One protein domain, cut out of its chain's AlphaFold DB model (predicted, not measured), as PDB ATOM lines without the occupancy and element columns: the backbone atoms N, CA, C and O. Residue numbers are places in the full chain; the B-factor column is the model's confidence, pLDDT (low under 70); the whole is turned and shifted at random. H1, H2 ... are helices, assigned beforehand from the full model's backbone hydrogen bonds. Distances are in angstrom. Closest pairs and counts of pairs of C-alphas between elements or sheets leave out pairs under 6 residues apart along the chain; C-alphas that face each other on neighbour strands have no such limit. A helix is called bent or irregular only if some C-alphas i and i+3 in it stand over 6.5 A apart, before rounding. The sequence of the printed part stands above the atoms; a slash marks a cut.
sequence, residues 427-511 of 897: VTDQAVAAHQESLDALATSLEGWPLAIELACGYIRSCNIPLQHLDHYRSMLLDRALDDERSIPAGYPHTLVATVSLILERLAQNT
ATOM      1  N   VAL A 427      34.684  25.471  35.414       85.81
ATOM      2  CA  VAL A 427      33.307  24.985  35.222       85.81
ATOM      3  C   VAL A 427      32.320  25.792  36.068       85.81
ATOM      4  O   VAL A 427      32.557  26.041  37.250       85.81
ATOM      5  N   THR A 428      31.188  26.181  35.477       86.50
ATOM      6  CA  THR A 428      30.097  26.861  36.193       86.50
ATOM      7  C   THR A 428      29.311  25.887  37.070       86.50
ATOM      8  O   THR A 428      29.174  24.713  36.733       86.50
ATOM      9  N   ASP A 429      28.714  26.367  38.161       83.94
ATOM     10  CA  ASP A 429      27.992  25.503  39.112       83.94
ATOM     11  C   ASP A 429      26.833  24.721  38.455       83.94
ATOM     12  O   ASP A 429      26.558  23.578  38.816       83.94
ATOM     13  N   GLN A 430      26.204  25.289  37.417       82.12
ATOM     14  CA  GLN A 430      25.195  24.602  36.601       82.12
ATOM     15  C   GLN A 430      25.783  23.434  35.790       82.12
ATOM     16  O   GLN A 430      25.146  22.390  35.666       82.12
ATOM     17  N   ALA A 431      26.987  23.595  35.238       81.31
ATOM     18  CA  ALA A 431      27.671  22.546  34.487       81.31
ATOM     19  C   ALA A 431      28.283  21.475  35.408       81.31
ATOM     20  O   ALA A 431      28.307  20.306  35.029       81.31
ATOM     21  N   VAL A 432      28.685  21.835  36.638       83.94
ATOM     22  CA  VAL A 432      29.020  20.855  37.688       83.94
ATOM     23  C   VAL A 432      27.803  19.995  38.013       83.94
ATOM     24  O   VAL A 432      27.912  18.778  37.970       83.94
ATOM     25  N   ALA A 433      26.636  20.599  38.259       84.44
ATOM     26  CA  ALA A 433      25.411  19.849  38.545       84.44
ATOM     27  C   ALA A 433      24.974  18.935  37.380       84.44
ATOM     28  O   ALA A 433      24.453  17.849  37.613       84.44
ATOM     29  N   ALA A 434      25.204  19.349  36.128       85.50
ATOM     30  CA  ALA A 434      24.874  18.555  34.941       85.50
ATOM     31  C   ALA A 434      25.829  17.371  34.682       85.50
ATOM     32  O   ALA A 434      25.425  16.397  34.051       85.50
ATOM     33  N   HIS A 435      27.077  17.447  35.154       88.38
ATOM     34  CA  HIS A 435      28.123  16.436  34.933       88.38
ATOM     35  C   HIS A 435      28.724  15.911  36.246       88.38
ATOM     36  O   HIS A 435      29.885  15.497  36.282       88.38
ATOM     37  N   GLN A 436      27.941  15.942  37.329       87.94
ATOM     38  CA  GLN A 436      28.428  15.638  38.670       87.94
ATOM     39  C   GLN A 436      29.006  14.218  38.753       87.94
ATOM     40  O   GLN A 436      30.125  14.059  39.225       87.94
ATOM     41  N   GLU A 437      28.298  13.211  38.230       88.88
ATOM     42  CA  GLU A 437      28.740  11.807  38.271       88.88
ATOM     43  C   GLU A 437      30.099  11.602  37.577       88.88
ATOM     44  O   GLU A 437      30.992  10.972  38.144       88.88
ATOM     45  N   SER A 438      30.297  12.185  36.390       87.62
ATOM     46  CA  SER A 438      31.556  12.095  35.638       87.62
ATOM     47  C   SER A 438      32.719  12.801  36.350       87.62
ATOM     48  O   SER A 438      33.857  12.329  36.298       87.62
ATOM     49  N   LEU A 439      32.448  13.926  37.022       89.44
ATOM     50  CA  LEU A 439      33.437  14.667  37.812       89.44
ATOM     51  C   LEU A 439      33.794  13.926  39.112       89.44
ATOM     52  O   LEU A 439      34.978  13.738  39.384       89.44
ATOM     53  N   ASP A 440      32.798  13.435  39.858       90.00
ATOM     54  CA  ASP A 440      32.979  12.633  41.077       90.00
ATOM     55  C   ASP A 440      33.790  11.360  40.771       90.00
ATOM     56  O   ASP A 440      34.726  11.000  41.495       90.00
ATOM     57  N   ALA A 441      33.490  10.706  39.645       88.19
ATOM     58  CA  ALA A 441      34.196   9.520  39.188       88.19
ATOM     59  C   ALA A 441      35.649   9.813  38.771       88.19
ATOM     60  O   ALA A 441      36.542   8.994  39.018       88.19
ATOM     61  N   LEU A 442      35.910  10.977  38.168       89.44
ATOM     62  CA  LEU A 442      37.264  11.424  37.843       89.44
ATOM     63  C   LEU A 442      38.062  11.771  39.111       89.44
ATOM     64  O   LEU A 442      39.191  11.308  39.245       89.44
ATOM     65  N   ALA A 443      37.472  12.504  40.062       90.00
ATOM     66  CA  ALA A 443      38.088  12.816  41.356       90.00
ATOM     67  C   ALA A 443      38.503  11.542  42.111       90.00
ATOM     68  O   ALA A 443      39.631  11.445  42.594       90.00
ATOM     69  N   THR A 444      37.613  10.545  42.127       88.75
ATOM     70  CA  THR A 444      37.865   9.219  42.710       88.75
ATOM     71  C   THR A 444      39.036   8.510  42.025       88.75
ATOM     72  O   THR A 444      39.913   7.977  42.698       88.75
ATOM     73  N   SER A 445      39.089   8.541  40.689       86.38
ATOM     74  CA  SER A 445      40.156   7.887  39.908       86.38
ATOM     75  C   SER A 445      41.529   8.549  40.091       86.38
ATOM     76  O   SER A 445      42.560   7.908  39.920       86.38
ATOM     77  N   LEU A 446      41.556   9.839  40.434       86.94
ATOM     78  CA  LEU A 446      42.777  10.602  40.710       86.94
ATOM     79  C   LEU A 446      43.204  10.535  42.188       86.94
ATOM     80  O   LEU A 446      44.130  11.242  42.584       86.94
ATOM     81  N   GLU A 447      42.526   9.716  43.003       85.25
ATOM     82  CA  GLU A 447      42.858   9.403  44.404       85.25
ATOM     83  C   GLU A 447      43.026  10.641  45.315       85.25
ATOM     84  O   GLU A 447      43.745  10.614  46.313       85.25
ATOM     85  N   GLY A 448      42.388  11.766  44.964       85.75
ATOM     86  CA  GLY A 448      42.563  13.042  45.668       85.75
ATOM     87  C   GLY A 448      43.981  13.630  45.575       85.75
ATOM     88  O   GLY A 448      44.349  14.480  46.388       85.75
ATOM     89  N   TRP A 449      44.813  13.191  44.626       88.69
ATOM     90  CA  TRP A 449      46.208  13.621  44.528       88.69
ATOM     91  C   TRP A 449      46.340  14.980  43.815       88.69
ATOM     92  O   TRP A 449      46.099  15.046  42.606       88.69
ATOM     93  N   PRO A 450      46.778  16.071  44.483       89.38
ATOM     94  CA  PRO A 450      46.721  17.419  43.906       89.38
ATOM     95  C   PRO A 450      47.489  17.556  42.589       89.38
ATOM     96  O   PRO A 450      46.979  18.135  41.634       89.38
ATOM     97  N   LEU A 451      48.689  16.969  42.497       86.06
ATOM     98  CA  LEU A 451      49.475  16.984  41.260       86.06
ATOM     99  C   LEU A 451      48.805  16.196  40.117       86.06
ATOM    100  O   LEU A 451      48.891  16.618  38.969       86.06
ATOM    101  N   ALA A 452      48.112  15.089  40.406       86.94
ATOM    102  CA  ALA A 452      47.425  14.303  39.379       86.94
ATOM    103  C   ALA A 452      46.184  15.050  38.874       86.94
ATOM    104  O   ALA A 452      45.936  15.084  37.673       86.94
ATOM    105  N   ILE A 453      45.462  15.722  39.778       90.19
ATOM    106  CA  ILE A 453      44.345  16.611  39.443       90.19
ATOM    107  C   ILE A 453      44.825  17.780  38.573       90.19
ATOM    108  O   ILE A 453      44.223  18.038  37.532       90.19
ATOM    109  N   GLU A 454      45.923  18.448  38.939       89.12
ATOM    110  CA  GLU A 454      46.498  19.556  38.163       89.12
ATOM    111  C   GLU A 454      46.873  19.112  36.735       89.12
ATOM    112  O   GLU A 454      46.435  19.725  35.760       89.12
ATOM    113  N   LEU A 455      47.606  17.998  36.603       86.19
ATOM    114  CA  LEU A 455      48.025  17.447  35.310       86.19
ATOM    115  C   LEU A 455      46.833  16.966  34.463       86.19
ATOM    116  O   LEU A 455      46.764  17.277  33.274       86.19
ATOM    117  N   ALA A 456      45.859  16.272  35.061       87.50
ATOM    118  CA  ALA A 456      44.657  15.821  34.359       87.50
ATOM    119  C   ALA A 456      43.821  17.009  33.856       87.50
ATOM    120  O   ALA A 456      43.369  17.006  32.710       87.50
ATOM    121  N   CYS A 457      43.674  18.069  34.659       89.19
ATOM    122  CA  CYS A 457      43.013  19.301  34.224       89.19
ATOM    123  C   CYS A 457      43.773  20.006  33.093       89.19
ATOM    124  O   CYS A 457      43.145  20.491  32.150       89.19
ATOM    125  N   GLY A 458      45.107  20.048  33.168       84.56
ATOM    126  CA  GLY A 458      45.967  20.573  32.104       84.56
ATOM    127  C   GLY A 458      45.784  19.809  30.790       84.56
ATOM    128  O   GLY A 458      45.618  20.422  29.731       84.56
ATOM    129  N   TYR A 459      45.709  18.476  30.848       83.56
ATOM    130  CA  TYR A 459      45.418  17.633  29.685       83.56
ATOM    131  C   TYR A 459      44.016  17.890  29.110       83.56
ATOM    132  O   TYR A 459      43.875  18.152  27.916       83.56
ATOM    133  N   ILE A 460      42.978  17.873  29.956       87.25
ATOM    134  CA  ILE A 460      41.581  18.114  29.556       87.25
ATOM    135  C   ILE A 460      41.439  19.479  28.866       87.25
ATOM    136  O   ILE A 460      40.834  19.561  27.795       87.25
ATOM    137  N   ARG A 461      42.046  20.536  29.426       86.50
ATOM    138  CA  ARG A 461      42.023  21.891  28.851       86.50
ATOM    139  C   ARG A 461      42.815  22.010  27.553       86.50
ATOM    140  O   ARG A 461      42.280  22.535  26.583       86.50
ATOM    141  N   SER A 462      44.051  21.512  27.504       79.06
ATOM    142  CA  SER A 462      44.890  21.566  26.291       79.06
ATOM    143  C   SER A 462      44.331  20.723  25.136       79.06
ATOM    144  O   SER A 462      44.569  21.027  23.967       79.06
ATOM    145  N   CYS A 463      43.537  19.695  25.439       81.06
ATOM    146  CA  CYS A 463      42.801  18.908  24.450       81.06
ATOM    147  C   CYS A 463      41.383  19.432  24.162       81.06
ATOM    148  O   CYS A 463      40.716  18.880  23.288       81.06
ATOM    149  N   ASN A 464      40.922  20.467  24.874       84.12
ATOM    150  CA  ASN A 464      39.554  20.993  24.829       84.12
ATOM    151  C   ASN A 464      38.477  19.890  24.960       84.12
ATOM    152  O   ASN A 464      37.490  19.874  24.223       84.12
ATOM    153  N   ILE A 465      38.690  18.927  25.868       85.25
ATOM    154  CA  ILE A 465      37.761  17.810  26.094       85.25
ATOM    155  C   ILE A 465      36.512  18.359  26.805       85.25
ATOM    156  O   ILE A 465      36.628  18.847  27.930       85.25
ATOM    157  N   PRO A 466      35.312  18.289  26.194       87.06
ATOM    158  CA  PRO A 466      34.099  18.782  26.832       87.06
ATOM    159  C   PRO A 466      33.643  17.824  27.939       87.06
ATOM    160  O   PRO A 466      33.881  16.618  27.869       87.06
ATOM    161  N   LEU A 467      32.935  18.357  28.941       87.62
ATOM    162  CA  LEU A 467      32.578  17.636  30.174       87.62
ATOM    163  C   LEU A 467      31.818  16.318  29.925       87.62
ATOM    164  O   LEU A 467      32.057  15.321  30.598       87.62
ATOM    165  N   GLN A 468      30.985  16.281  28.883       87.12
ATOM    166  CA  GLN A 468      30.267  15.087  28.412       87.12
ATOM    167  C   GLN A 468      31.167  13.904  27.983       87.12
ATOM    168  O   GLN A 468      30.669  12.798  27.807       87.12
ATOM    169  N   HIS A 469      32.469  14.123  27.767       87.88
ATOM    170  CA  HIS A 469      33.441  13.092  27.381       87.88
ATOM    171  C   HIS A 469      34.445  12.761  28.503       87.88
ATOM    172  O   HIS A 469      35.395  12.011  28.263       87.88
ATOM    173  N   LEU A 470      34.251  13.273  29.728       88.56
ATOM    174  CA  LEU A 470      35.134  12.973  30.863       88.56
ATOM    175  C   LEU A 470      35.177  11.481  31.202       88.56
ATOM    176  O   LEU A 470      36.243  10.982  31.545       88.56
ATOM    177  N   ASP A 471      34.072  10.751  31.040       85.94
ATOM    178  CA  ASP A 471      34.061   9.300  31.247       85.94
ATOM    179  C   ASP A 471      34.925   8.549  30.231       85.94
ATOM    180  O   ASP A 471      35.632   7.617  30.604       85.94
ATOM    181  N   HIS A 472      34.956   8.995  28.972       85.25
ATOM    182  CA  HIS A 472      35.849   8.412  27.972       85.25
ATOM    183  C   HIS A 472      37.322   8.700  28.300       85.25
ATOM    184  O   HIS A 472      38.151   7.796  28.221       85.25
ATOM    185  N   TYR A 473      37.644   9.925  28.736       84.88
ATOM    186  CA  TYR A 473      38.978  10.259  29.248       84.88
ATOM    187  C   TYR A 473      39.358   9.396  30.465       84.88
ATOM    188  O   TYR A 473      40.457   8.849  30.505       84.88
ATOM    189  N   ARG A 474      38.435   9.219  31.419       86.56
ATOM    190  CA  ARG A 474      38.613   8.389  32.618       86.56
ATOM    191  C   ARG A 474      38.880   6.926  32.273       86.56
ATOM    192  O   ARG A 474      39.819   6.364  32.821       86.56
ATOM    193  N   SER A 475      38.122   6.319  31.356       84.25
ATOM    194  CA  SER A 475      38.416   4.963  30.870       84.25
ATOM    195  C   SER A 475      39.816   4.886  30.262       84.25
ATOM    196  O   SER A 475      40.620   4.073  30.692       84.25
ATOM    197  N   MET A 476      40.163   5.817  29.367       82.81
ATOM    198  CA  MET A 476      41.476   5.858  28.710       82.81
ATOM    199  C   MET A 476      42.663   6.040  29.680       82.81
ATOM    200  O   MET A 476      43.788   5.634  29.371       82.81
ATOM    201  N   LEU A 477      42.412   6.693  30.820       83.19
ATOM    202  CA  LEU A 477      43.347   6.884  31.925       83.19
ATOM    203  C   LEU A 477      43.485   5.613  32.775       83.19
ATOM    204  O   LEU A 477      44.603   5.238  33.120       83.19
ATOM    205  N   LEU A 478      42.366   4.958  33.102       78.69
ATOM    206  CA  LEU A 478      42.337   3.725  33.889       78.69
ATOM    207  C   LEU A 478      42.938   2.545  33.118       78.69
ATOM    208  O   LEU A 478      43.749   1.825  33.686       78.69
ATOM    209  N   ASP A 479      42.631   2.401  31.826       77.56
ATOM    210  CA  ASP A 479      43.212   1.367  30.962       77.56
ATOM    211  C   ASP A 479      44.753   1.465  30.961       77.56
ATOM    212  O   ASP A 479      45.443   0.489  31.241       77.56
ATOM    213  N   ARG A 480      45.306   2.678  30.787       74.00
ATOM    214  CA  ARG A 480      46.762   2.919  30.877       74.00
ATOM    215  C   ARG A 480      47.342   2.751  32.284       74.00
ATOM    216  O   ARG A 480      48.529   2.480  32.407       74.00
ATOM    217  N   ALA A 481      46.551   2.959  33.336       72.88
ATOM    218  CA  ALA A 481      46.991   2.740  34.714       72.88
ATOM    219  C   ALA A 481      47.060   1.242  35.070       72.88
ATOM    220  O   ALA A 481      47.831   0.868  35.949       72.88
ATOM    221  N   LEU A 482      46.285   0.398  34.377       59.62
ATOM    222  CA  LEU A 482      46.315  -1.063  34.507       59.62
ATOM    223  C   LEU A 482      47.505  -1.700  33.769       59.62
ATOM    224  O   LEU A 482      48.008  -2.722  34.226       59.62
ATOM    225  N   ASP A 483      47.983  -1.084  32.682       57.59
ATOM    226  CA  ASP A 483      49.156  -1.546  31.917       57.59
ATOM    227  C   ASP A 483      50.508  -1.358  32.654       57.59
ATOM    228  O   ASP A 483      51.531  -1.877  32.203       57.59
ATOM    229  N   ASP A 484      50.549  -0.626  33.779       60.31
ATOM    230  CA  ASP A 484      51.776  -0.344  34.546       60.31
ATOM    231  C   ASP A 484      51.752  -1.052  35.919       60.31
ATOM    232  O   ASP A 484      51.406  -0.472  36.953       60.31
ATOM    233  N   GLU A 485      52.126  -2.343  35.926       48.19
ATOM    234  CA  GLU A 485      52.071  -3.258  37.091       48.19
ATOM    235  C   GLU A 485      52.860  -2.788  38.333       48.19
ATOM    236  O   GLU A 485      52.771  -3.396  39.403       48.19
ATOM    237  N   ARG A 486      53.672  -1.732  38.217       53.62
ATOM    238  CA  ARG A 486      54.421  -1.144  39.331       53.62
ATOM    239  C   ARG A 486      54.358   0.375  39.237       53.62
ATOM    240  O   ARG A 486      55.025   0.951  38.385       53.62
ATOM    241  N   SER A 487      53.687   1.032  40.186       54.22
ATOM    242  CA  SER A 487      53.970   2.445  40.461       54.22
ATOM    243  C   SER A 487      55.445   2.579  40.832       54.22
ATOM    244  O   SER A 487      55.864   2.179  41.921       54.22
ATOM    245  N   ILE A 488      56.239   3.115  39.909       56.75
ATOM    246  CA  ILE A 488      57.617   3.529  40.144       56.75
ATOM    247  C   ILE A 488      57.625   5.054  39.966       56.75
ATOM    248  O   ILE A 488      57.333   5.511  38.865       56.75
ATOM    249  N   PRO A 489      57.922   5.852  41.010       61.59
ATOM    250  CA  PRO A 489      58.324   5.430  42.354       61.59
ATOM    251  C   PRO A 489      57.174   4.804  43.162       61.59
ATOM    252  O   PRO A 489      55.998   5.090  42.934       61.59
ATOM    253  N   ALA A 490      57.519   3.959  44.135       62.69
ATOM    254  CA  ALA A 490      56.533   3.295  44.984       62.69
ATOM    255  C   ALA A 490      55.764   4.300  45.863       62.69
ATOM    256  O   ALA A 490      56.343   5.257  46.379       62.69
ATOM    257  N   GLY A 491      54.463   4.058  46.059       64.94
ATOM    258  CA  GLY A 491      53.585   4.892  46.891       64.94
ATOM    259  C   GLY A 491      52.892   6.056  46.169       64.94
ATOM    260  O   GLY A 491      52.137   6.781  46.809       64.94
ATOM    261  N   TYR A 492      53.111   6.227  44.861       72.75
ATOM    262  CA  TYR A 492      52.374   7.185  44.029       72.75
ATOM    263  C   TYR A 492      51.195   6.513  43.297       72.75
ATOM    264  O   TYR A 492      51.297   5.331  42.948       72.75
ATOM    265  N   PRO A 493      50.087   7.235  43.040       74.19
ATOM    266  CA  PRO A 493      48.911   6.675  42.371       74.19
ATOM    267  C   PRO A 493      49.210   6.338  40.905       74.19
ATOM    268  O   PRO A 493      49.814   7.140  40.187       74.19
ATOM    269  N   HIS A 494      48.752   5.177  40.428       76.88
ATOM    270  CA  HIS A 494      49.002   4.713  39.051       76.88
ATOM    271  C   HIS A 494      48.446   5.700  38.005       76.88
ATOM    272  O   HIS A 494      49.034   5.909  36.940       76.88
ATOM    273  N   THR A 495      47.350   6.394  38.331       78.94
ATOM    274  CA  THR A 495      46.742   7.406  37.456       78.94
ATOM    275  C   THR A 495      47.597   8.662  37.277       78.94
ATOM    276  O   THR A 495      47.457   9.335  36.256       78.94
ATOM    277  N   LEU A 496      48.556   8.957  38.167       81.25
ATOM    278  CA  LEU A 496      49.564   9.998  37.919       81.25
ATOM    279  C   LEU A 496      50.484   9.595  36.754       81.25
ATOM    280  O   LEU A 496      50.684  10.382  35.829       81.25
ATOM    281  N   VAL A 497      50.987   8.356  36.759       79.56
ATOM    282  CA  VAL A 497      51.889   7.825  35.719       79.56
ATOM    283  C   VAL A 497      51.177   7.721  34.365       79.56
ATOM    284  O   VAL A 497      51.719   8.126  33.328       79.56
ATOM    285  N   ALA A 498      49.918   7.274  34.374       81.69
ATOM    286  CA  ALA A 498      49.064   7.248  33.189       81.69
ATOM    287  C   ALA A 498      48.779   8.662  32.641       81.69
ATOM    288  O   ALA A 498      48.863   8.877  31.430       81.69
ATOM    289  N   THR A 499      48.533   9.654  33.510       83.62
ATOM    290  CA  THR A 499      48.330  11.060  33.102       83.62
ATOM    291  C   THR A 499      49.586  11.644  32.445       83.62
ATOM    292  O   THR A 499      49.499  12.256  31.382       83.62
ATOM    293  N   VAL A 500      50.772  11.416  33.024       84.81
ATOM    294  CA  VAL A 500      52.053  11.852  32.435       84.81
ATOM    295  C   VAL A 500      52.280  11.199  31.066       84.81
ATOM    296  O   VAL A 500      52.702  11.870  30.123       84.81
ATOM    297  N   SER A 501      51.946   9.914  30.927       81.75
ATOM    298  CA  SER A 501      52.043   9.183  29.655       81.75
ATOM    299  C   SER A 501      51.135   9.777  28.571       81.75
ATOM    300  O   SER A 501      51.612  10.048  27.467       81.75
ATOM    301  N   LEU A 502      49.871  10.064  28.905       82.75
ATOM    302  CA  LEU A 502      48.911  10.737  28.021       82.75
ATOM    303  C   LEU A 502      49.415  12.113  27.564       82.75
ATOM    304  O   LEU A 502      49.393  12.414  26.369       82.75
ATOM    305  N   ILE A 503      49.909  12.937  28.495       83.56
ATOM    306  CA  ILE A 503      50.446  14.268  28.177       83.56
ATOM    307  C   ILE A 503      51.631  14.164  27.208       83.56
ATOM    308  O   ILE A 503      51.680  14.919  26.241       83.56
ATOM    309  N   LEU A 504      52.556  13.220  27.404       80.81
ATOM    310  CA  LEU A 504      53.702  13.032  26.505       80.81
ATOM    311  C   LEU A 504      53.300  12.593  25.093       80.81
ATOM    312  O   LEU A 504      53.827  13.122  24.113       80.81
ATOM    313  N   GLU A 505      52.371  11.641  24.977       78.69
ATOM    314  CA  GLU A 505      51.824  11.216  23.682       78.69
ATOM    315  C   GLU A 505      51.163  12.397  22.960       78.69
ATOM    316  O   GLU A 505      51.385  12.613  21.767       78.69
ATOM    317  N   ARG A 506      50.407  13.216  23.697       77.19
ATOM    318  CA  ARG A 506      49.731  14.396  23.156       77.19
ATOM    319  C   ARG A 506      50.688  15.522  22.784       77.19
ATOM    320  O   ARG A 506      50.482  16.142  21.744       77.19
ATOM    321  N   LEU A 507      51.734  15.769  23.575       77.38
ATOM    322  CA  LEU A 507      52.795  16.721  23.237       77.38
ATOM    323  C   LEU A 507      53.438  16.334  21.902       77.38
ATOM    324  O   LEU A 507      53.511  17.185  21.018       77.38
ATOM    325  N   ALA A 508      53.797  15.059  21.715       72.50
ATOM    326  CA  ALA A 508      54.375  14.553  20.467       72.50
ATOM    327  C   ALA A 508      53.418  14.655  19.258       72.50
ATOM    328  O   ALA A 508      53.865  14.904  18.141       72.50
ATOM    329  N   GLN A 509      52.104  14.499  19.463       71.44
ATOM    330  CA  GLN A 509      51.095  14.668  18.405       71.44
ATOM    331  C   GLN A 509      50.846  16.141  18.044       71.44
ATOM    332  O   GLN A 509      50.801  16.489  16.867       71.44
ATOM    333  N   ASN A 510      50.684  17.019  19.039       64.25
ATOM    334  CA  ASN A 510      50.375  18.440  18.827       64.25
ATOM    335  C   ASN A 510      51.514  19.199  18.140       64.25
ATOM    336  O   ASN A 510      51.277  20.170  17.427       64.25
ATOM    337  N   THR A 511      52.746  18.750  18.351       59.38
ATOM    338  CA  THR A 511      53.949  19.346  17.763       59.38
ATOM    339  C   THR A 511      54.288  18.774  16.381       59.38
ATOM    340  O   THR A 511      55.265  19.202  15.784       59.38
TER     341      THR A 511
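Overview. This is residues 427 to 511 of the 897 residues of the protein "NB-ARC domain-containing protein" of Streptomyces griseocarneus (UniProt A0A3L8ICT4). Two pairs of helices, H2 beside H4 and H3 beside H5, meet at an angle, roughly as an L, with the last part of H4 meeting the first part of H5 at the corner. The short helix H1 sits crosswise at the far end of the H2 and H4 pair, and the long link between H4 and H5 makes the opposite end of the longest axis. The printed part has 85 residues with five named helices, in the order H1, H2, H3, H4, H5, and no named strand; its class is all helix. It is compact, with a radius of gyration of the C-alphas of 12.9 A, and the C-alphas span 39 by 31 by 20 A.

Arrangement. H1, residues 429 to 434, is close to but not clearly touching H2, residues 436 to 445, and about perpendicular to it at 89 degrees; their closest C-alphas, those of Val 432 and Leu 439, are 7.6 A apart. H2 touches H4, residues 467 to 482, at a shallow tilt of 19 degrees, the same way, with the closest C-alphas, those of Ser 438 and Asp 471, 5.8 A apart. H3, residues 450 to 462, touches H5, residues 494 to 510, at a shallow tilt of 26 degrees, the same way; the closest C-alphas are those of Ala 452 and Leu 496, 5.0 A apart. H4 touches H5 with residues 477 to 482 alone, opposite ways at a steep tilt of 67 degrees, only just short of about perpendicular; the closest C-alphas, those of Ala 481 and His 494, are 5.2 A apart. H3 and H4 are near each other, and so are H1 and H4. H1 is apart from H3 and from H5. In H1, H2, H3 and H5 every O i to N i+4 pair is within hydrogen-bond range; in H4 it is 9 of 12.

Along the chain. H1 begins at C-alpha 429, (27.992, 25.503, 39.112). H2 measures 14.1 A from first to last C-alpha and H3 18.2 A. H4 begins at C-alpha 467, (32.578, 17.636, 30.174), and measures 23.6 A; it is irregular, with C-alphas 468 and 471 standing 7.5 A apart. H5, the longest helix with 17 residues, measures 24.5 A and ends at C-alpha 510, (50.375, 18.440, 18.827).

Size, cuts and confidence. The two C-alphas farthest apart, those of Gln 430 and Arg 486, are 39.0 A apart. The printed part has no cut. The link from H4 to H5, 11 residues, is long; the other three links are tight. The mean pLDDT of the printed part is 80.3, and it is under 70 at residues 482 to 491 and 510 to 511.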